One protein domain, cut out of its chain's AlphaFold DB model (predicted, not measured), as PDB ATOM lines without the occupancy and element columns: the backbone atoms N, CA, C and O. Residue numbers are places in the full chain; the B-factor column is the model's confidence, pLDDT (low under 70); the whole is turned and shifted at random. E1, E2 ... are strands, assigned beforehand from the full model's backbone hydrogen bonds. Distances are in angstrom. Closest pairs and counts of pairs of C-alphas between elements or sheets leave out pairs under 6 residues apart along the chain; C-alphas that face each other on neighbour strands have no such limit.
ATOM      1  N   LYS A 582       0.101 -55.215 -24.780       88.50
ATOM      2  CA  LYS A 582       0.159 -56.366 -23.877       88.50
ATOM      3  C   LYS A 582       1.152 -56.111 -22.749       88.50
ATOM      4  O   LYS A 582       2.348 -55.955 -22.986       88.50
ATOM      5  N   VAL A 583       0.661 -56.124 -21.513       89.81
ATOM      6  CA  VAL A 583       1.476 -55.968 -20.302       89.81
ATOM      7  C   VAL A 583       1.383 -57.237 -19.478       89.81
ATOM      8  O   VAL A 583       0.306 -57.593 -19.013       89.81
ATOM      9  N   THR A 584       2.517 -57.892 -19.251       92.31
ATOM     10  CA  THR A 584       2.612 -59.039 -18.343       92.31
ATOM     11  C   THR A 584       3.310 -58.607 -17.062       92.31
ATOM     12  O   THR A 584       4.488 -58.242 -17.079       92.31
ATOM     13  N   VAL A 585       2.598 -58.661 -15.940       92.12
ATOM     14  CA  VAL A 585       3.131 -58.297 -14.627       92.12
ATOM     15  C   VAL A 585       3.669 -59.535 -13.931       92.12
ATOM     16  O   VAL A 585       2.958 -60.524 -13.741       92.12
ATOM     17  N   LYS A 586       4.927 -59.447 -13.503       92.31
ATOM     18  CA  LYS A 586       5.608 -60.487 -12.740       92.31
ATOM     19  C   LYS A 586       6.106 -59.952 -11.412       92.31
ATOM     20  O   LYS A 586       6.443 -58.772 -11.306       92.31
ATOM     21  N   ASP A 587       6.169 -60.832 -10.426       89.06
ATOM     22  CA  ASP A 587       6.919 -60.571  -9.211       89.06
ATOM     23  C   ASP A 587       8.413 -60.462  -9.540       89.06
ATOM     24  O   ASP A 587       8.944 -61.204 -10.374       89.06
ATOM     25  N   ILE A 588       9.082 -59.494  -8.924       88.81
ATOM     26  CA  ILE A 588      10.486 -59.195  -9.203       88.81
ATOM     27  C   ILE A 588      11.439 -60.232  -8.597       88.81
ATOM     28  O   ILE A 588      12.546 -60.404  -9.105       88.81
ATOM     29  N   GLU A 589      11.034 -60.910  -7.520       91.44
ATOM     30  CA  GLU A 589      11.876 -61.855  -6.791       91.44
ATOM     31  C   GLU A 589      11.854 -63.244  -7.434       91.44
ATOM     32  O   GLU A 589      12.905 -63.877  -7.557       91.44
ATOM     33  N   ASP A 590      10.679 -63.712  -7.867       90.12
ATOM     34  CA  ASP A 590      10.491 -65.093  -8.334       90.12
ATOM     35  C   ASP A 590       9.921 -65.231  -9.759       90.12
ATOM     36  O   ASP A 590       9.871 -66.337 -10.304       90.12
ATOM     37  N   GLY A 591       9.540 -64.124 -10.404       88.94
ATOM     38  CA  GLY A 591       9.010 -64.124 -11.767       88.94
ATOM     39  C   GLY A 591       7.586 -64.673 -11.899       88.94
ATOM     40  O   GLY A 591       7.127 -64.866 -13.032       88.94
ATOM     41  N   THR A 592       6.886 -64.931 -10.789       90.81
ATOM     42  CA  THR A 592       5.494 -65.397 -10.800       90.81
ATOM     43  C   THR A 592       4.568 -64.355 -11.413       90.81
ATOM     44  O   THR A 592       4.747 -63.153 -11.237       90.81
ATOM     45  N   LEU A 593       3.563 -64.810 -12.163       93.19
ATOM     46  CA  LEU A 593       2.570 -63.929 -12.773       93.19
ATOM     47  C   LEU A 593       1.640 -63.368 -11.694       93.19
ATOM     48  O   LEU A 593       1.069 -64.111 -10.893       93.19
ATOM     49  N   LEU A 594       1.491 -62.045 -11.661       90.62
ATOM     50  CA  LEU A 594       0.723 -61.369 -10.623       90.62
ATOM     51  C   LEU A 594      -0.650 -60.961 -11.144       90.62
ATOM     52  O   LEU A 594      -0.788 -59.895 -11.738       90.62
ATOM     53  N   GLY A 595      -1.676 -61.752 -10.829       90.94
ATOM     54  CA  GLY A 595      -3.065 -61.329 -11.008       90.94
ATOM     55  C   GLY A 595      -3.489 -60.238 -10.022       90.94
ATOM     56  O   GLY A 595      -2.913 -60.115  -8.928       90.94
ATOM     57  N   ASN A 596      -4.497 -59.453 -10.412       91.88
ATOM     58  CA  ASN A 596      -5.020 -58.301  -9.672       91.88
ATOM     59  C   ASN A 596      -3.969 -57.218  -9.338       91.88
ATOM     60  O   ASN A 596      -4.067 -56.528  -8.319       91.88
ATOM     61  N   ALA A 597      -2.951 -57.044 -10.178       93.12
ATOM     62  CA  ALA A 597      -2.047 -55.900 -10.134       93.12
ATOM     63  C   ALA A 597      -2.611 -54.776 -11.011       93.12
ATOM     64  O   ALA A 597      -3.010 -55.013 -12.145       93.12
ATOM     65  N   ARG A 598      -2.668 -53.544 -10.501       94.56
ATOM     66  CA  ARG A 598      -3.112 -52.392 -11.288       94.56
ATOM     67  C   ARG A 598      -1.980 -51.922 -12.190       94.56
ATOM     68  O   ARG A 598      -0.935 -51.514 -11.685       94.56
ATOM     69  N   VAL A 599      -2.232 -51.928 -13.488       94.75
ATOM     70  CA  VAL A 599      -1.358 -51.411 -14.534       94.75
ATOM     71  C   VAL A 599      -1.866 -50.038 -14.947       94.75
ATOM     72  O   VAL A 599      -3.034 -49.893 -15.300       94.75
ATOM     73  N   PHE A 600      -0.997 -49.033 -14.896       94.19
ATOM     74  CA  PHE A 600      -1.277 -47.693 -15.394       94.19
ATOM     75  C   PHE A 600      -0.218 -47.306 -16.425       94.19
ATOM     76  O   PHE A 600       0.954 -47.206 -16.072       94.19
ATOM     77  N   ILE A 601      -0.620 -47.097 -17.679       94.12
ATOM     78  CA  ILE A 601       0.262 -46.685 -18.780       94.12
ATOM     79  C   ILE A 601      -0.295 -45.418 -19.414       94.12
ATOM     80  O   ILE A 601      -1.496 -45.310 -19.668       94.12
ATOM     81  N   LYS A 602       0.593 -44.475 -19.697       94.31
ATOM     82  CA  LYS A 602       0.306 -43.214 -20.372       94.31
ATOM     83  C   LYS A 602       1.323 -42.963 -21.490       94.31
ATOM     84  O   LYS A 602       2.386 -43.586 -21.520       94.31
ATOM     85  N   ALA A 603       0.978 -42.076 -22.415       94.19
ATOM     86  CA  ALA A 603       1.887 -41.651 -23.472       94.19
ATOM     87  C   ALA A 603       3.110 -40.919 -22.887       94.19
ATOM     88  O   ALA A 603       3.003 -40.198 -21.892       94.19
ATOM     89  N   ALA A 604       4.270 -41.126 -23.505       94.25
ATOM     90  CA  ALA A 604       5.513 -40.420 -23.221       94.25
ATOM     91  C   ALA A 604       5.929 -39.561 -24.427       94.25
ATOM     92  O   ALA A 604       5.461 -39.765 -25.548       94.25
ATOM     93  N   THR A 605       6.801 -38.577 -24.197       92.44
ATOM     94  CA  THR A 605       7.219 -37.617 -25.229       92.44
ATOM     95  C   THR A 605       7.881 -38.314 -26.420       92.44
ATOM     96  O   THR A 605       8.725 -39.190 -26.236       92.44
ATOM     97  N   GLY A 606       7.558 -37.863 -27.636       85.31
ATOM     98  CA  GLY A 606       8.192 -38.319 -28.879       85.31
ATOM     99  C   GLY A 606       7.288 -39.114 -29.823       85.31
ATOM    100  O   GLY A 606       7.780 -39.524 -30.869       85.31
ATOM    101  N   GLY A 607       6.016 -39.311 -29.466       85.88
ATOM    102  CA  GLY A 607       4.988 -39.900 -30.329       85.88
ATOM    103  C   GLY A 607       3.909 -38.896 -30.746       85.88
ATOM    104  O   GLY A 607       4.101 -37.684 -30.631       85.88
ATOM    105  N   ASP A 608       2.787 -39.416 -31.232       84.62
ATOM    106  CA  ASP A 608       1.638 -38.677 -31.762       84.62
ATOM    107  C   ASP A 608       0.584 -38.300 -30.712       84.62
ATOM    108  O   ASP A 608      -0.171 -37.349 -30.909       84.62
ATOM    109  N   LEU A 609       0.522 -39.036 -29.605       90.69
ATOM    110  CA  LEU A 609      -0.398 -38.776 -28.509       90.69
ATOM    111  C   LEU A 609       0.199 -37.795 -27.489       90.69
ATOM    112  O   LEU A 609       1.419 -37.764 -27.286       90.69
ATOM    113  N   PRO A 610      -0.642 -37.037 -26.762       93.88
ATOM    114  CA  PRO A 610      -0.159 -35.998 -25.874       93.88
ATOM    115  C   PRO A 610       0.654 -36.537 -24.710       93.88
ATOM    116  O   PRO A 610       0.228 -37.483 -24.039       93.88
ATOM    117  N   ALA A 611       1.774 -35.881 -24.413       95.12
ATOM    118  CA  ALA A 611       2.670 -36.251 -23.326       95.12
ATOM    119  C   ALA A 611       3.122 -35.011 -22.547       95.12
ATOM    120  O   ALA A 611       4.146 -34.401 -22.857       95.12
ATOM    121  N   SER A 612       2.354 -34.667 -21.508       94.56
ATOM    122  CA  SER A 612       2.522 -33.444 -20.714       94.56
ATOM    123  C   SER A 612       2.421 -32.154 -21.542       94.56
ATOM    124  O   SER A 612       3.076 -31.153 -21.239       94.56
ATOM    125  N   ASP A 613       1.568 -32.158 -22.567       96.38
ATOM    126  CA  ASP A 613       1.348 -30.999 -23.430       96.38
ATOM    127  C   ASP A 613       0.616 -29.894 -22.670       96.38
ATOM    128  O   ASP A 613      -0.328 -30.159 -21.928       96.38
ATOM    129  N   THR A 614       1.018 -28.639 -22.873       96.62
ATOM    130  CA  THR A 614       0.331 -27.497 -22.256       96.62
ATOM    131  C   THR A 614      -0.967 -27.187 -22.994       96.62
ATOM    132  O   THR A 614      -0.956 -26.978 -24.207       96.62
ATOM    133  N   VAL A 615      -2.072 -27.084 -22.256       97.94
ATOM    134  CA  VAL A 615      -3.411 -26.849 -22.822       97.94
ATOM    135  C   VAL A 615      -4.134 -25.688 -22.146       97.94
ATOM    136  O   VAL A 615      -3.762 -25.231 -21.065       97.94
ATOM    137  N   THR A 616      -5.212 -25.210 -22.773       97.56
ATOM    138  CA  THR A 616      -6.154 -24.278 -22.135       97.56
ATOM    139  C   THR A 616      -7.554 -24.868 -22.122       97.56
ATOM    140  O   THR A 616      -7.942 -25.566 -23.054       97.56
ATOM    141  N   ILE A 617      -8.319 -24.596 -21.062       97.94
ATOM    142  CA  ILE A 617      -9.658 -25.161 -20.880       97.94
ATOM    143  C   ILE A 617     -10.662 -24.032 -20.671       97.94
ATOM    144  O   ILE A 617     -10.491 -23.170 -19.807       97.94
ATOM    145  N   THR A 618     -11.736 -24.051 -21.453       97.44
ATOM    146  CA  THR A 618     -12.923 -23.214 -21.243       97.44
ATOM    147  C   THR A 618     -14.126 -24.099 -20.971       97.44
ATOM    148  O   THR A 618     -14.137 -25.267 -21.346       97.44
ATOM    149  N   ARG A 619     -15.147 -23.579 -20.292       97.12
ATOM    150  CA  ARG A 619     -16.328 -24.364 -19.932       97.12
ATOM    151  C   ARG A 619     -17.619 -23.621 -20.227       97.12
ATOM    152  O   ARG A 619     -17.794 -22.472 -19.827       97.12
ATOM    153  N   VAL A 620     -18.573 -24.336 -20.813       95.81
ATOM    154  CA  VAL A 620     -19.979 -23.930 -20.910       95.81
ATOM    155  C   VAL A 620     -20.798 -25.054 -20.290       95.81
ATOM    156  O   VAL A 620     -20.784 -26.143 -20.839       95.81
ATOM    157  N   SER A 621     -21.458 -24.797 -19.144       94.19
ATOM    158  CA  SER A 621     -22.326 -25.739 -18.394       94.19
ATOM    159  C   SER A 621     -21.899 -27.210 -18.468       94.19
ATOM    160  O   SER A 621     -22.215 -27.847 -19.436       94.19
ATOM    161  N   THR A 622     -21.280 -27.842 -17.487       95.06
ATOM    162  CA  THR A 622     -20.833 -29.263 -17.538       95.06
ATOM    163  C   THR A 622     -19.869 -29.673 -18.660       95.06
ATOM    164  O   THR A 622     -19.161 -30.641 -18.443       95.06
ATOM    165  N   THR A 623     -19.756 -28.974 -19.790       96.19
ATOM    166  CA  THR A 623     -18.837 -29.336 -20.880       96.19
ATOM    167  C   THR A 623     -17.601 -28.455 -20.818       96.19
ATOM    168  O   THR A 623     -17.695 -27.236 -20.980       96.19
ATOM    169  N   ALA A 624     -16.453 -29.067 -20.544       97.44
ATOM    170  CA  ALA A 624     -15.148 -28.440 -20.678       97.44
ATOM    171  C   ALA A 624     -14.619 -28.693 -22.089       97.44
ATOM    172  O   ALA A 624     -14.605 -29.833 -22.538       97.44
ATOM    173  N   THR A 625     -14.197 -27.637 -22.775       97.81
ATOM    174  CA  THR A 625     -13.546 -27.680 -24.084       97.81
ATOM    175  C   THR A 625     -12.078 -27.343 -23.894       97.81
ATOM    176  O   THR A 625     -11.742 -26.255 -23.414       97.81
ATOM    177  N   VAL A 626     -11.218 -28.284 -24.265       98.25
ATOM    178  CA  VAL A 626      -9.766 -28.148 -24.234       98.25
ATOM    179  C   VAL A 626      -9.289 -27.695 -25.604       98.25
ATOM    180  O   VAL A 626      -9.632 -28.308 -26.612       98.25
ATOM    181  N   SER A 627      -8.500 -26.627 -25.640       97.25
ATOM    182  CA  SER A 627      -7.727 -26.251 -26.820       97.25
ATOM    183  C   SER A 627      -6.333 -26.860 -26.699       97.25
ATOM    184  O   SER A 627      -5.598 -26.559 -25.752       97.25
ATOM    185  N   HIS A 628      -6.008 -27.741 -27.644       95.56
ATOM    186  CA  HIS A 628      -4.833 -28.607 -27.638       95.56
ATOM    187  C   HIS A 628      -4.377 -28.836 -29.074       95.56
ATOM    188  O   HIS A 628      -4.969 -29.631 -29.794       95.56
ATOM    189  N   THR A 629      -3.352 -28.109 -29.511       92.38
ATOM    190  CA  THR A 629      -2.884 -28.157 -30.902       92.38
ATOM    191  C   THR A 629      -2.402 -29.552 -31.292       92.38
ATOM    192  O   THR A 629      -1.536 -30.090 -30.613       92.38
ATOM    193  N   ALA A 630      -2.921 -30.081 -32.405       85.00
ATOM    194  CA  ALA A 630      -2.513 -31.354 -33.007       85.00
ATOM    195  C   ALA A 630      -2.432 -32.522 -32.006       85.00
ATOM    196  O   ALA A 630      -1.430 -33.225 -31.941       85.00
ATOM    197  N   HIS A 631      -3.484 -32.730 -31.214       88.00
ATOM    198  CA  HIS A 631      -3.430 -33.651 -30.075       88.00
ATOM    199  C   HIS A 631      -3.414 -35.145 -30.434       88.00
ATOM    200  O   HIS A 631      -3.312 -35.960 -29.530       88.00
ATOM    201  N   GLY A 632      -3.625 -35.540 -31.692       84.62
ATOM    202  CA  GLY A 632      -3.590 -36.947 -32.136       84.62
ATOM    203  C   GLY A 632      -4.711 -37.865 -31.609       84.62
ATOM    204  O   GLY A 632      -4.989 -38.894 -32.210       84.62
ATOM    205  N   MET A 633      -5.389 -37.490 -30.521       85.50
ATOM    206  CA  MET A 633      -6.449 -38.286 -29.893       85.50
ATOM    207  C   MET A 633      -7.761 -38.345 -30.688       85.50
ATOM    208  O   MET A 633      -8.120 -37.397 -31.387       85.50
ATOM    209  N   VAL A 634      -8.539 -39.409 -30.475       79.25
ATOM    210  CA  VAL A 634      -9.872 -39.607 -31.074       79.25
ATOM    211  C   VAL A 634     -10.981 -39.779 -30.029       79.25
ATOM    212  O   VAL A 634     -10.754 -39.848 -28.822       79.25
ATOM    213  N   ASN A 635     -12.230 -39.835 -30.495       81.88
ATOM    214  CA  ASN A 635     -13.403 -39.961 -29.634       81.88
ATOM    215  C   ASN A 635     -13.309 -41.191 -28.710       81.88
ATOM    216  O   ASN A 635     -12.918 -42.269 -29.157       81.88
ATOM    217  N   ASN A 636     -13.754 -41.048 -27.459       80.75
ATOM    218  CA  ASN A 636     -13.759 -42.078 -26.411       80.75
ATOM    219  C   ASN A 636     -12.397 -42.465 -25.811       80.75
ATOM    220  O   ASN A 636     -12.378 -43.303 -24.904       80.75
ATOM    221  N   GLU A 637     -11.292 -41.854 -26.236       88.12
ATOM    222  CA  GLU A 637     -10.006 -42.008 -25.552       88.12
ATOM    223  C   GLU A 637      -9.986 -41.268 -24.213       88.12
ATOM    224  O   GLU A 637     -10.827 -40.409 -23.936       88.12
ATOM    225  N   TYR A 638      -9.035 -41.619 -23.347       94.19
ATOM    226  CA  TYR A 638      -8.900 -40.987 -22.041       94.19
ATOM    227  C   TYR A 638      -7.713 -40.037 -22.012       94.19
ATOM    228  O   TYR A 638      -6.584 -40.432 -22.293       94.19
ATOM    229  N   ILE A 639      -7.960 -38.803 -21.585       96.50
ATOM    230  CA  ILE A 639      -6.925 -37.810 -21.303       96.50
ATOM    231  C   ILE A 639      -6.763 -37.656 -19.792       96.50
ATOM    232  O   ILE A 639      -7.746 -37.578 -19.060       96.50
ATOM    233  N   LEU A 640      -5.526 -37.621 -19.311       97.25
ATOM    234  CA  LEU A 640      -5.166 -37.217 -17.958       97.25
ATOM    235  C   LEU A 640      -4.858 -35.715 -17.958       97.25
ATOM    236  O   LEU A 640      -3.877 -35.300 -18.572       97.25
ATOM    237  N   ILE A 641      -5.693 -34.925 -17.278       97.75
ATOM    238  CA  ILE A 641      -5.486 -33.488 -17.059       97.75
ATOM    239  C   ILE A 641      -4.869 -33.267 -15.677       97.75
ATOM    240  O   ILE A 641      -5.388 -33.775 -14.676       97.75
ATOM    241  N   GLU A 642      -3.791 -32.491 -15.612       97.31
ATOM    242  CA  GLU A 642      -3.065 -32.185 -14.375       97.31
ATOM    243  C   GLU A 642      -2.803 -30.676 -14.246       97.31
ATOM    244  O   GLU A 642      -2.798 -29.937 -15.233       97.31
ATOM    245  N   ASP A 643      -2.579 -30.222 -13.010       97.19
ATOM    246  CA  ASP A 643      -2.130 -28.865 -12.667       97.19
ATOM    247  C   ASP A 643      -3.077 -27.696 -13.027       97.19
ATOM    248  O   ASP A 643      -2.661 -26.529 -13.067       97.19
ATOM    249  N   ALA A 644      -4.378 -27.965 -13.192       97.00
ATOM    250  CA  ALA A 644      -5.403 -26.927 -13.081       97.00
ATOM    251  C   ALA A 644      -5.629 -26.540 -11.611       97.00
ATOM    252  O   ALA A 644      -5.721 -27.398 -10.729       97.00
ATOM    253  N   ASN A 645      -5.764 -25.241 -11.336       96.25
ATOM    254  CA  ASN A 645      -6.077 -24.732 -10.000       96.25
ATOM    255  C   ASN A 645      -7.497 -25.126  -9.566       96.25
ATOM    256  O   ASN A 645      -7.743 -25.365  -8.382       96.25
ATOM    257  N   GLU A 646      -8.440 -25.182 -10.509       96.88
ATOM    258  CA  GLU A 646      -9.787 -25.687 -10.277       96.88
ATOM    259  C   GLU A 646      -9.779 -27.221 -10.381       96.88
ATOM    260  O   GLU A 646      -9.711 -27.799 -11.469       96.88
ATOM    261  N   GLY A 647      -9.823 -27.884  -9.222       94.25
ATOM    262  CA  GLY A 647      -9.622 -29.329  -9.098       94.25
ATOM    263  C   GLY A 647     -10.593 -30.191  -9.907       94.25
ATOM    264  O   GLY A 647     -10.262 -31.329 -10.222       94.25
ATOM    265  N   GLU A 648     -11.761 -29.665 -10.275       96.19
ATOM    266  CA  GLU A 648     -12.768 -30.360 -11.077       96.19
ATOM    267  C   GLU A 648     -12.323 -30.636 -12.521       96.19
ATOM    268  O   GLU A 648     -12.851 -31.560 -13.142       96.19
ATOM    269  N   TYR A 649     -11.370 -29.868 -13.063       97.56
ATOM    270  CA  TYR A 649     -10.813 -30.142 -14.393       97.56
ATOM    271  C   TYR A 649      -9.791 -31.280 -14.378       97.56
ATOM    272  O   TYR A 649      -9.642 -31.949 -15.399       97.56
ATOM    273  N   ASN A 650      -9.117 -31.514 -13.250       97.00
ATOM    274  CA  ASN A 650      -8.038 -32.494 -13.137       97.00
ATOM    275  C   ASN A 650      -8.559 -33.941 -13.125       97.00
ATOM    276  O   ASN A 650      -9.717 -34.210 -12.800       97.00
ATOM    277  N   GLY A 651      -7.675 -34.886 -13.434       95.56
ATOM    278  CA  GLY A 651      -7.957 -36.319 -13.456       95.56
ATOM    279  C   GLY A 651      -8.109 -36.885 -14.866       95.56
ATOM    280  O   GLY A 651      -7.891 -36.203 -15.864       95.56
ATOM    281  N   ALA A 652      -8.432 -38.178 -14.936       95.06
ATOM    282  CA  ALA A 652      -8.609 -38.870 -16.204       95.06
ATOM    283  C   ALA A 652     -10.054 -38.744 -16.698       95.06
ATOM    284  O   ALA A 652     -10.973 -39.225 -16.033       95.06
ATOM    285  N   HIS A 653     -10.232 -38.171 -17.882       96.62
ATOM    286  CA  HIS A 653     -11.531 -37.905 -18.491       96.62
ATOM    287  C   HIS A 653     -11.632 -38.585 -19.848       96.62
ATOM    288  O   HIS A 653     -10.678 -38.572 -20.621       96.62
ATOM    289  N   GLN A 654     -12.789 -39.173 -20.138       95.81
ATOM    290  CA  GLN A 654     -13.080 -39.664 -21.480       95.81
ATOM    291  C   GLN A 654     -13.421 -38.477 -22.382       95.81
ATOM    292  O   GLN A 654     -14.273 -37.659 -22.022       95.81
ATOM    293  N   ILE A 655     -12.764 -38.383 -23.535       93.50
ATOM    294  CA  ILE A 655     -12.914 -37.242 -24.434       93.50
ATOM    295  C   ILE A 655     -14.009 -37.463 -25.477       93.50
ATOM    296  O   ILE A 655     -14.258 -38.577 -25.941       93.50
ATOM    297  N   THR A 656     -14.629 -36.359 -25.881       90.19
ATOM    298  CA  THR A 656     -15.401 -36.222 -27.112       90.19
ATOM    299  C   THR A 656     -14.597 -35.387 -28.109       90.19
ATOM    300  O   THR A 656     -14.311 -34.221 -27.825       90.19
ATOM    301  N   TYR A 657     -14.213 -35.976 -29.244       85.88
ATOM    302  CA  TYR A 657     -13.426 -35.306 -30.288       85.88
ATOM    303  C   TYR A 657     -14.227 -34.162 -30.926       85.88
ATOM    304  O   TYR A 657     -15.417 -34.330 -31.199       85.88
ATOM    305  N   ILE A 658     -13.589 -33.009 -31.158       83.12
ATOM    306  CA  ILE A 658     -14.198 -31.872 -31.869       83.12
ATOM    307  C   ILE A 658     -13.478 -31.659 -33.201       83.12
ATOM    308  O   ILE A 658     -14.113 -31.725 -34.251       83.12
ATOM    309  N   ASP A 659     -12.168 -31.422 -33.157       79.44
ATOM    310  CA  ASP A 659     -11.291 -31.274 -34.320       79.44
ATOM    311  C   ASP A 659      -9.830 -31.551 -33.927       79.44
ATOM    312  O   ASP A 659      -9.542 -31.847 -32.774       79.44
ATOM    313  N   ALA A 660      -8.881 -31.441 -34.862       80.12
ATOM    314  CA  ALA A 660      -7.468 -31.755 -34.612       80.12
ATOM    315  C   ALA A 660      -6.801 -30.891 -33.522       80.12
ATOM    316  O   ALA A 660      -5.687 -31.195 -33.096       80.12
ATOM    317  N   ASN A 661      -7.438 -29.791 -33.109       90.19
ATOM    318  CA  ASN A 661      -6.903 -28.842 -32.142       90.19
ATOM    319  C   ASN A 661      -7.776 -28.709 -30.885       90.19
ATOM    320  O   ASN A 661      -7.530 -27.815 -30.061       90.19
ATOM    321  N   SER A 662      -8.814 -29.537 -30.738       92.25
ATOM    322  CA  SER A 662      -9.720 -29.454 -29.602       92.25
ATOM    323  C   SER A 662     -10.538 -30.719 -29.350       92.25
ATOM    324  O   SER A 662     -10.990 -31.429 -30.246       92.25
ATOM    325  N   TYR A 663     -10.816 -30.944 -28.072       96.19
ATOM    326  CA  TYR A 663     -11.732 -31.975 -27.597       96.19
ATOM    327  C   TYR A 663     -12.507 -31.462 -26.390       96.19
ATOM    328  O   TYR A 663     -12.192 -30.421 -25.807       96.19
ATOM    329  N   SER A 664     -13.549 -32.187 -25.998       97.12
ATOM    330  CA  SER A 664     -14.328 -31.867 -24.804       97.12
ATOM    331  C   SER A 664     -14.475 -33.043 -23.856       97.12
ATOM    332  O   SER A 664     -14.305 -34.190 -24.243       97.12
ATOM    333  N   TYR A 665     -14.795 -32.757 -22.599       97.75
ATOM    334  CA  TYR A 665     -15.181 -33.762 -21.616       97.75
ATOM    335  C   TYR A 665     -16.140 -33.170 -20.578       97.75
ATOM    336  O   TYR A 665     -16.314 -31.951 -20.473       97.75
ATOM    337  N   THR A 666     -16.800 -34.042 -19.815       96.19
ATOM    338  CA  THR A 666     -17.774 -33.613 -18.806       96.19
ATOM    339  C   THR A 666     -17.089 -33.303 -17.475       96.19
ATOM    340  O   THR A 666     -16.350 -34.125 -16.947       96.19
ATOM    341  N   VAL A 667     -17.395 -32.143 -16.895       94.75
ATOM    342  CA  VAL A 667     -16.882 -31.668 -15.602       94.75
ATOM    343  C   VAL A 667     -18.036 -31.417 -14.636       94.75
ATOM    344  O   VAL A 667     -19.022 -30.757 -14.976       94.75
ATOM    345  N   SER A 668     -17.906 -31.921 -13.408       90.19
ATOM    346  CA  SER A 668     -18.896 -31.710 -12.346       90.19
ATOM    347  C   SER A 668     -18.775 -30.316 -11.701       90.19
ATOM    348  O   SER A 668     -17.737 -29.667 -11.775       90.19
ATOM    349  N   GLY A 669     -19.854 -29.822 -11.087       90.94
ATOM    350  CA  GLY A 669     -19.849 -28.541 -10.371       90.94
ATOM    351  C   GLY A 669     -19.798 -27.287 -11.261       90.94
ATOM    352  O   GLY A 669     -20.242 -27.272 -12.419       90.94
ATOM    353  N   THR A 670     -19.301 -26.193 -10.680       92.69
ATOM    354  CA  THR A 670     -19.203 -24.867 -11.317       92.69
ATOM    355  C   THR A 670     -17.812 -24.242 -11.135       92.69
ATOM    356  O   THR A 670     -17.725 -23.157 -10.552       92.69
ATOM    357  N   PRO A 671     -16.731 -24.898 -11.603       95.25
ATOM    358  CA  PRO A 671     -15.390 -24.314 -11.559       95.25
ATOM    359  C   PRO A 671     -15.318 -23.024 -12.390       95.25
ATOM    360  O   PRO A 671     -16.133 -22.804 -13.296       95.25
ATOM    361  N   ALA A 672     -14.342 -22.166 -12.080       93.44
ATOM    362  CA  ALA A 672     -14.083 -20.948 -12.845       93.44
ATOM    363  C   ALA A 672     -13.728 -21.275 -14.313       93.44
ATOM    364  O   ALA A 672     -13.222 -22.354 -14.621       93.44
ATOM    365  N   THR A 673     -14.045 -20.359 -15.235       94.38
ATOM    366  CA  THR A 673     -13.723 -20.486 -16.666       94.38
ATOM    367  C   THR A 673     -13.248 -19.135 -17.222       94.38
ATOM    368  O   THR A 673     -13.926 -18.131 -16.975       94.38
ATOM    369  N   PRO A 674     -12.143 -19.069 -17.991       96.06
ATOM    370  CA  PRO A 674     -11.216 -20.163 -18.311       96.06
ATOM    371  C   PRO A 674     -10.532 -20.754 -17.067       96.06
ATOM    372  O   PRO A 674     -10.408 -20.064 -16.056       96.06
ATOM    373  N   ALA A 675     -10.130 -22.023 -17.142       96.56
ATOM    374  CA  ALA A 675      -9.348 -22.670 -16.090       96.56
ATOM    375  C   ALA A 675      -7.993 -21.962 -15.917       96.56
ATOM    376  O   ALA A 675      -7.417 -21.467 -16.892       96.56
ATOM    377  N   THR A 676      -7.480 -21.906 -14.690       96.06
ATOM    378  CA  THR A 676      -6.191 -21.275 -14.373       96.06
ATOM    379  C   THR A 676      -5.168 -22.317 -13.922       96.06
ATOM    380  O   THR A 676      -5.538 -23.368 -13.414       96.06
ATOM    381  N   GLY A 677      -3.870 -22.046 -14.094       94.75
ATOM    382  CA  GLY A 677      -2.791 -22.982 -13.740       94.75
ATOM    383  C   GLY A 677      -1.808 -23.207 -14.889       94.75
ATOM    384  O   GLY A 677      -1.888 -22.534 -15.917       94.75
ATOM    385  N   THR A 678      -0.871 -24.139 -14.701       96.00
ATOM    386  CA  THR A 678       0.017 -24.630 -15.773       96.00
ATOM    387  C   THR A 678      -0.510 -25.989 -16.211       96.00
ATOM    388  O   THR A 678       0.034 -27.017 -15.840       96.00
ATOM    389  N   ILE A 679      -1.640 -25.975 -16.915       98.00
ATOM    390  CA  ILE A 679      -2.433 -27.178 -17.170       98.00
ATOM    391  C   ILE A 679      -1.722 -28.053 -18.197       98.00
ATOM    392  O   ILE A 679      -1.397 -27.576 -19.289       98.00
ATOM    393  N   THR A 680      -1.529 -29.325 -17.861       97.50
ATOM    394  CA  THR A 680      -0.959 -30.314 -18.778       97.50
ATOM    395  C   THR A 680      -1.959 -31.412 -19.120       97.50
ATOM    396  O   THR A 680      -2.852 -31.727 -18.330       97.50
ATOM    397  N   ALA A 681      -1.816 -31.978 -20.315       97.69
ATOM    398  CA  ALA A 681      -2.644 -33.053 -20.834       97.69
ATOM    399  C   ALA A 681      -1.758 -34.213 -21.314       97.69
ATOM    400  O   ALA A 681      -0.837 -34.017 -22.107       97.69
ATOM    401  N   THR A 682      -2.039 -35.424 -20.830       97.25
ATOM    402  CA  THR A 682      -1.346 -36.652 -21.254       97.25
ATOM    403  C   THR A 682      -2.345 -37.745 -21.626       97.25
ATOM    404  O   THR A 682      -3.258 -38.020 -20.850       97.25
ATOM    405  N   ALA A 683      -2.185 -38.417 -22.769       94.94
ATOM    406  CA  ALA A 683      -3.043 -39.551 -23.119       94.94
ATOM    407  C   ALA A 683      -2.851 -40.713 -22.135       94.94
ATOM    408  O   ALA A 683      -1.732 -41.165 -21.874       94.94
ATOM    409  N   ARG A 684      -3.960 -41.224 -21.598       94.25
ATOM    410  CA  ARG A 684      -3.992 -42.411 -20.744       94.25
ATOM    411  C   ARG A 684      -4.341 -43.618 -21.601       94.25
ATOM    412  O   ARG A 684      -5.461 -43.720 -22.094       94.25
ATOM    413  N   LEU A 685      -3.400 -44.548 -21.694       91.88
ATOM    414  CA  LEU A 685      -3.554 -45.758 -22.487       91.88
ATOM    415  C   LEU A 685      -4.219 -46.840 -21.631       91.88
ATOM    416  O   LEU A 685      -5.407 -47.102 -21.759       91.88
ATOM    417  N   VAL A 686      -3.511 -47.352 -20.626       93.00
ATOM    418  CA  VAL A 686      -3.993 -48.465 -19.796       93.00
ATOM    419  C   VAL A 686      -4.294 -47.993 -18.378       93.00
ATOM    420  O   VAL A 686      -3.507 -47.256 -17.785       93.00
ATOM    421  N   ASN A 687      -5.408 -48.442 -17.798       93.00
ATOM    422  CA  ASN A 687      -5.681 -48.324 -16.363       93.00
ATOM    423  C   ASN A 687      -6.536 -49.499 -15.871       93.00
ATOM    424  O   ASN A 687      -7.675 -49.307 -15.445       93.00
ATOM    425  N   GLU A 688      -5.976 -50.707 -15.892       93.56
ATOM    426  CA  GLU A 688      -6.709 -51.943 -15.595       93.56
ATOM    427  C   GLU A 688      -6.024 -52.824 -14.546       93.56
ATOM    428  O   GLU A 688      -4.900 -52.557 -14.118       93.56
ATOM    429  N   LEU A 689      -6.748 -53.829 -14.042       93.50
ATOM    430  CA  LEU A 689      -6.171 -54.903 -13.228       93.50
ATOM    431  C   LEU A 689      -5.737 -56.032 -14.156       93.50
ATOM    432  O   LEU A 689      -6.470 -56.377 -15.076       93.50
ATOM    433  N   THR A 690      -4.587 -56.632 -13.876       94.12
ATOM    434  CA  THR A 690      -4.193 -57.881 -14.524       94.12
ATOM    435  C   THR A 690      -5.177 -59.007 -14.220       94.12
ATOM    436  O   THR A 690      -5.685 -59.114 -13.097       94.12
ATOM    437  N   ASP A 691      -5.398 -59.865 -15.214       92.06
ATOM    438  CA  ASP A 691      -6.192 -61.086 -15.101       92.06
ATOM    439  C   ASP A 691      -5.503 -62.167 -14.236       92.06
ATOM    440  O   ASP A 691      -4.453 -61.946 -13.630       92.06
ATOM    441  N   GLU A 692      -6.088 -63.364 -14.161       88.62
ATOM    442  CA  GLU A 692      -5.524 -64.499 -13.408       88.62
ATOM    443  C   GLU A 692      -4.134 -64.933 -13.913       88.62
ATOM    444  O   GLU A 692      -3.357 -65.514 -13.154       88.62
ATOM    445  N   ASN A 693      -3.796 -64.595 -15.160       90.06
ATOM    446  CA  ASN A 693      -2.510 -64.866 -15.794       90.06
ATOM    447  C   ASN A 693      -1.525 -63.695 -15.657       90.06
ATOM    448  O   ASN A 693      -0.443 -63.727 -16.240       90.06
ATOM    449  N   GLY A 694      -1.858 -62.657 -14.887       90.75
ATOM    450  CA  GLY A 694      -0.995 -61.494 -14.722       90.75
ATOM    451  C   GLY A 694      -0.913 -60.607 -15.966       90.75
ATOM    452  O   GLY A 694       0.047 -59.848 -16.091       90.75
ATOM    453  N   GLU A 695      -1.883 -60.683 -16.879       93.75
ATOM    454  CA  GLU A 695      -1.878 -59.943 -18.139       93.75
ATOM    455  C   GLU A 695      -2.932 -58.828 -18.171       93.75
ATOM    456  O   GLU A 695      -4.044 -58.976 -17.666       93.75
ATOM    457  N   VAL A 696      -2.575 -57.708 -18.801       91.75
ATOM    458  CA  VAL A 696      -3.520 -56.728 -19.346       91.75
ATOM    459  C   VAL A 696      -3.314 -56.687 -20.853       91.75
ATOM    460  O   VAL A 696      -2.181 -56.541 -21.315       91.75
ATOM    461  N   ASN A 697      -4.406 -56.822 -21.601       87.19
ATOM    462  CA  ASN A 697      -4.422 -56.752 -23.056       87.19
ATOM    463  C   ASN A 697      -5.412 -55.656 -23.454       87.19
ATOM    464  O   ASN A 697      -6.617 -55.842 -23.326       87.19
ATOM    465  N   GLU A 698      -4.892 -54.525 -23.912       82.38
ATOM    466  CA  GLU A 698      -5.681 -53.402 -24.423       82.38
ATOM    467  C   GLU A 698      -5.309 -53.154 -25.881       82.38
ATOM    468  O   GLU A 698      -4.180 -53.416 -26.288       82.38
ATOM    469  N   THR A 699      -6.239 -52.645 -26.683       75.19
ATOM    470  CA  THR A 699      -5.942 -52.244 -28.067       75.19
ATOM    471  C   THR A 699      -6.047 -50.735 -28.171       75.19
ATOM    472  O   THR A 699      -7.088 -50.165 -27.852       75.19
ATOM    473  N   HIS A 700      -4.970 -50.095 -28.623       75.50
ATOM    474  CA  HIS A 700      -4.904 -48.648 -28.787       75.50
ATOM    475  C   HIS A 700      -4.627 -48.255 -30.230       75.50
ATOM    476  O   HIS A 700      -4.164 -49.055 -31.046       75.50
ATOM    477  N   ARG A 701      -4.959 -47.001 -30.529       72.12
ATOM    478  CA  ARG A 701      -4.744 -46.368 -31.822       72.12
ATOM    479  C   ARG A 701      -3.466 -45.553 -31.756       72.12
ATOM    480  O   ARG A 701      -3.278 -44.798 -30.808       72.12
ATOM    481  N   PHE A 702      -2.620 -45.722 -32.762       73.44
ATOM    482  CA  PHE A 702      -1.410 -44.931 -32.931       73.44
ATOM    483  C   PHE A 702      -1.277 -44.566 -34.405       73.44
ATOM    484  O   PHE A 702      -1.556 -45.377 -35.285       73.44
ATOM    485  N   THR A 703      -0.874 -43.336 -34.676       66.31
ATOM    486  CA  THR A 703      -0.580 -42.816 -36.019       66.31
ATOM    487  C   THR A 703       0.927 -42.782 -36.299       66.31
ATOM    488  O   THR A 703       1.340 -42.546 -37.434       66.31
ATOM    489  N   SER A 704       1.757 -43.061 -35.286       72.19
ATOM    490  CA  SER A 704       3.209 -43.247 -35.390       72.19
ATOM    491  C   SER A 704       3.739 -44.120 -34.240       72.19
ATOM    492  O   SER A 704       2.973 -44.517 -33.363       72.19
ATOM    493  N   ASP A 705       5.044 -44.419 -34.220       81.44
ATOM    494  CA  ASP A 705       5.681 -45.052 -33.060       81.44
ATOM    495  C   ASP A 705       5.447 -44.195 -31.806       81.44
ATOM    496  O   ASP A 705       5.983 -43.094 -31.687       81.44
ATOM    497  N   GLN A 706       4.665 -44.714 -30.856       88.62
ATOM    498  CA  GLN A 706       4.307 -44.004 -29.631       88.62
ATOM    499  C   GLN A 706       5.113 -44.527 -28.433       88.62
ATOM    500  O   GLN A 706       4.853 -45.630 -27.941       88.62
ATOM    501  N   PRO A 707       6.057 -43.737 -27.884       91.88
ATOM    502  CA  PRO A 707       6.684 -44.040 -26.606       91.88
ATOM    503  C   PRO A 707       5.649 -44.061 -25.480       91.88
ATOM    504  O   PRO A 707       4.758 -43.214 -25.417       91.88
ATOM    505  N   VAL A 708       5.783 -44.999 -24.548       92.44
ATOM    506  CA  VAL A 708       4.874 -45.118 -23.402       92.44
ATOM    507  C   VAL A 708       5.660 -45.211 -22.103       92.44
ATOM    508  O   VAL A 708       6.747 -45.787 -22.058       92.44
ATOM    509  N   GLU A 709       5.091 -44.676 -21.029       93.31
ATOM    510  CA  GLU A 709       5.596 -44.860 -19.673       93.31
ATOM    511  C   GLU A 709       4.469 -45.322 -18.751       93.31
ATOM    512  O   GLU A 709       3.291 -45.032 -18.966       93.31
ATOM    513  N   GLY A 710       4.809 -46.077 -17.713       92.38
ATOM    514  CA  GLY A 710       3.792 -46.640 -16.845       92.38
ATOM    515  C   GLY A 710       4.321 -47.142 -15.520       92.38
ATOM    516  O   GLY A 710       5.520 -47.324 -15.319       92.38
ATOM    517  N   VAL A 711       3.386 -47.365 -14.607       93.12
ATOM    518  CA  VAL A 711       3.636 -47.929 -13.285       93.12
ATOM    519  C   VAL A 711       2.687 -49.087 -13.039       93.12
ATOM    520  O   VAL A 711       1.533 -49.086 -13.469       93.12
ATOM    521  N   VAL A 712       3.174 -50.071 -12.295       92.56
ATOM    522  CA  VAL A 712       2.362 -51.184 -11.819       92.56
ATOM    523  C   VAL A 712       2.341 -51.150 -10.300       92.56
ATOM    524  O   VAL A 712       3.370 -50.932  -9.662       92.56
ATOM    525  N   ARG A 713       1.166 -51.361  -9.707       90.88
ATOM    526  CA  ARG A 713       1.010 -51.486  -8.254       90.88
ATOM    527  C   ARG A 713       0.103 -52.655  -7.910       90.88
ATOM    528  O   ARG A 713      -0.990 -52.779  -8.452       90.88
ATOM    529  N   LYS A 714       0.511 -53.475  -6.948       87.06
ATOM    530  CA  LYS A 714      -0.346 -54.489  -6.332       87.06
ATOM    531  C   LYS A 714      -0.507 -54.133  -4.863       87.06
ATOM    532  O   LYS A 714       0.484 -53.957  -4.163       87.06
TER     533      LYS A 714
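What this domain is: This is residues 582 to 714 of the 717 residues of an uncharacterized protein of Desulfobacterales bacterium PC51MH44 (UniProt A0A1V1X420). Two lobes of crossed strands sit one beyond the other along the long axis, joined through E9, a long bent strand that takes part in both. In one lobe the sheet E3 E4 E8 E7 is partly face to face with the E6, E5 and E9 end of a strongly twisted five-stranded sheet; in the other the small pair E1 and E10 covers part of the end made of E9, E2 and E11. The printed part has 133 residues, no named helix and eleven named strands, E1 to E11 in chain order. The sheets, E6 E5 E9 E2 E11, E3 E4 E8 E7 and E1 E10, are each antiparallel throughout, and the class is all strand, although 66 of the 133 residues, under half, are in named elements. The whole is compact, with a radius of gyration of the C-alphas of 16.3 A, yet elongated, spanning 51 by 32 by 22 A.

How they stand to each other: E1, residues 582 to 584, is the antiparallel neighbour of E10, residues 695 to 702, at 153 degrees; N 583 and O 696 are within hydrogen-bond range at 2.9 A. E2, residues 598 to 603, has E11, residues 708 to 713, on one side, antiparallel at 163 degrees, with N 600 and O 711 at 2.9 A. On the other side of E2 is E9, residues 677 to 689, antiparallel at 134 degrees, with N 599 and O 688 at 2.8 A. E3, residues 616 to 620, and E4, residues 623 to 627, form a hairpin at 153 degrees, with N 618 and O 625 at 3.0 A. E5, residues 638 to 644, and E6, residues 651 to 654, form a hairpin at 145 degrees, with N 641 and O 651 at 2.9 A. E6 runs on into E7, residues 656 to 659, across a break of 1 residue, at 77 degrees. E7 and E8, residues 662 to 666, form a hairpin at 160 degrees, with N 664 and O 656 at 2.8 A. E8 is also the antiparallel neighbour of E4 at 155 degrees, with N 624 and O 665 at 2.9 A. E9 is staggered: it pairs with E5 over residues 677 to 684 and with E2 over 684 to 689, and it bends by 66 degrees at residue 685. E5 and E9 are antiparallel at 144 degrees, with N 640 and O 682 at 2.8 A. The three sheets form a stack of sheets, face to face in turn: the strands of the five-stranded sheet stand at 59 degrees to those of E3 E4 E8 E7 and at 51 degrees to those of E1 E10. The closest C-alphas of E6 and E8, those of Gln 654 and Tyr 665, are 6.3 A apart; those of E9 and E10, Glu 688 and Val 696, are 6.9 A apart. E3 and E10 are apart.

Where its parts are: E1 begins at C-alpha 582, (0.159, -56.366, -23.877), and is 6.6 A long. E2 and E5 each measure 17.0 A, E3 13.9 A, E4 13.0 A, E6 10.1 A, E7 9.7 A and E8 14.1 A. E9, the longest strand, measures 32.1 A from C-alpha 677, (-2.791, -22.982, -13.740), to C-alpha 689. E10 measures 21.1 A, and E11 16.9 A, ending at C-alpha 713, (1.010, -51.486, -8.254).

The domain as a whole: The two C-alphas farthest apart, those of Asp 590 and Val 620, are 52.7 A from each other. The printed part has no cut. The links E1 to E2 and E2 to E3 are long; in the second, residues 613 to 614 pair antiparallel with residues 680 to 681 of E9. The mean pLDDT of the printed part is 91.7, and one residue, Thr 703, is under 70.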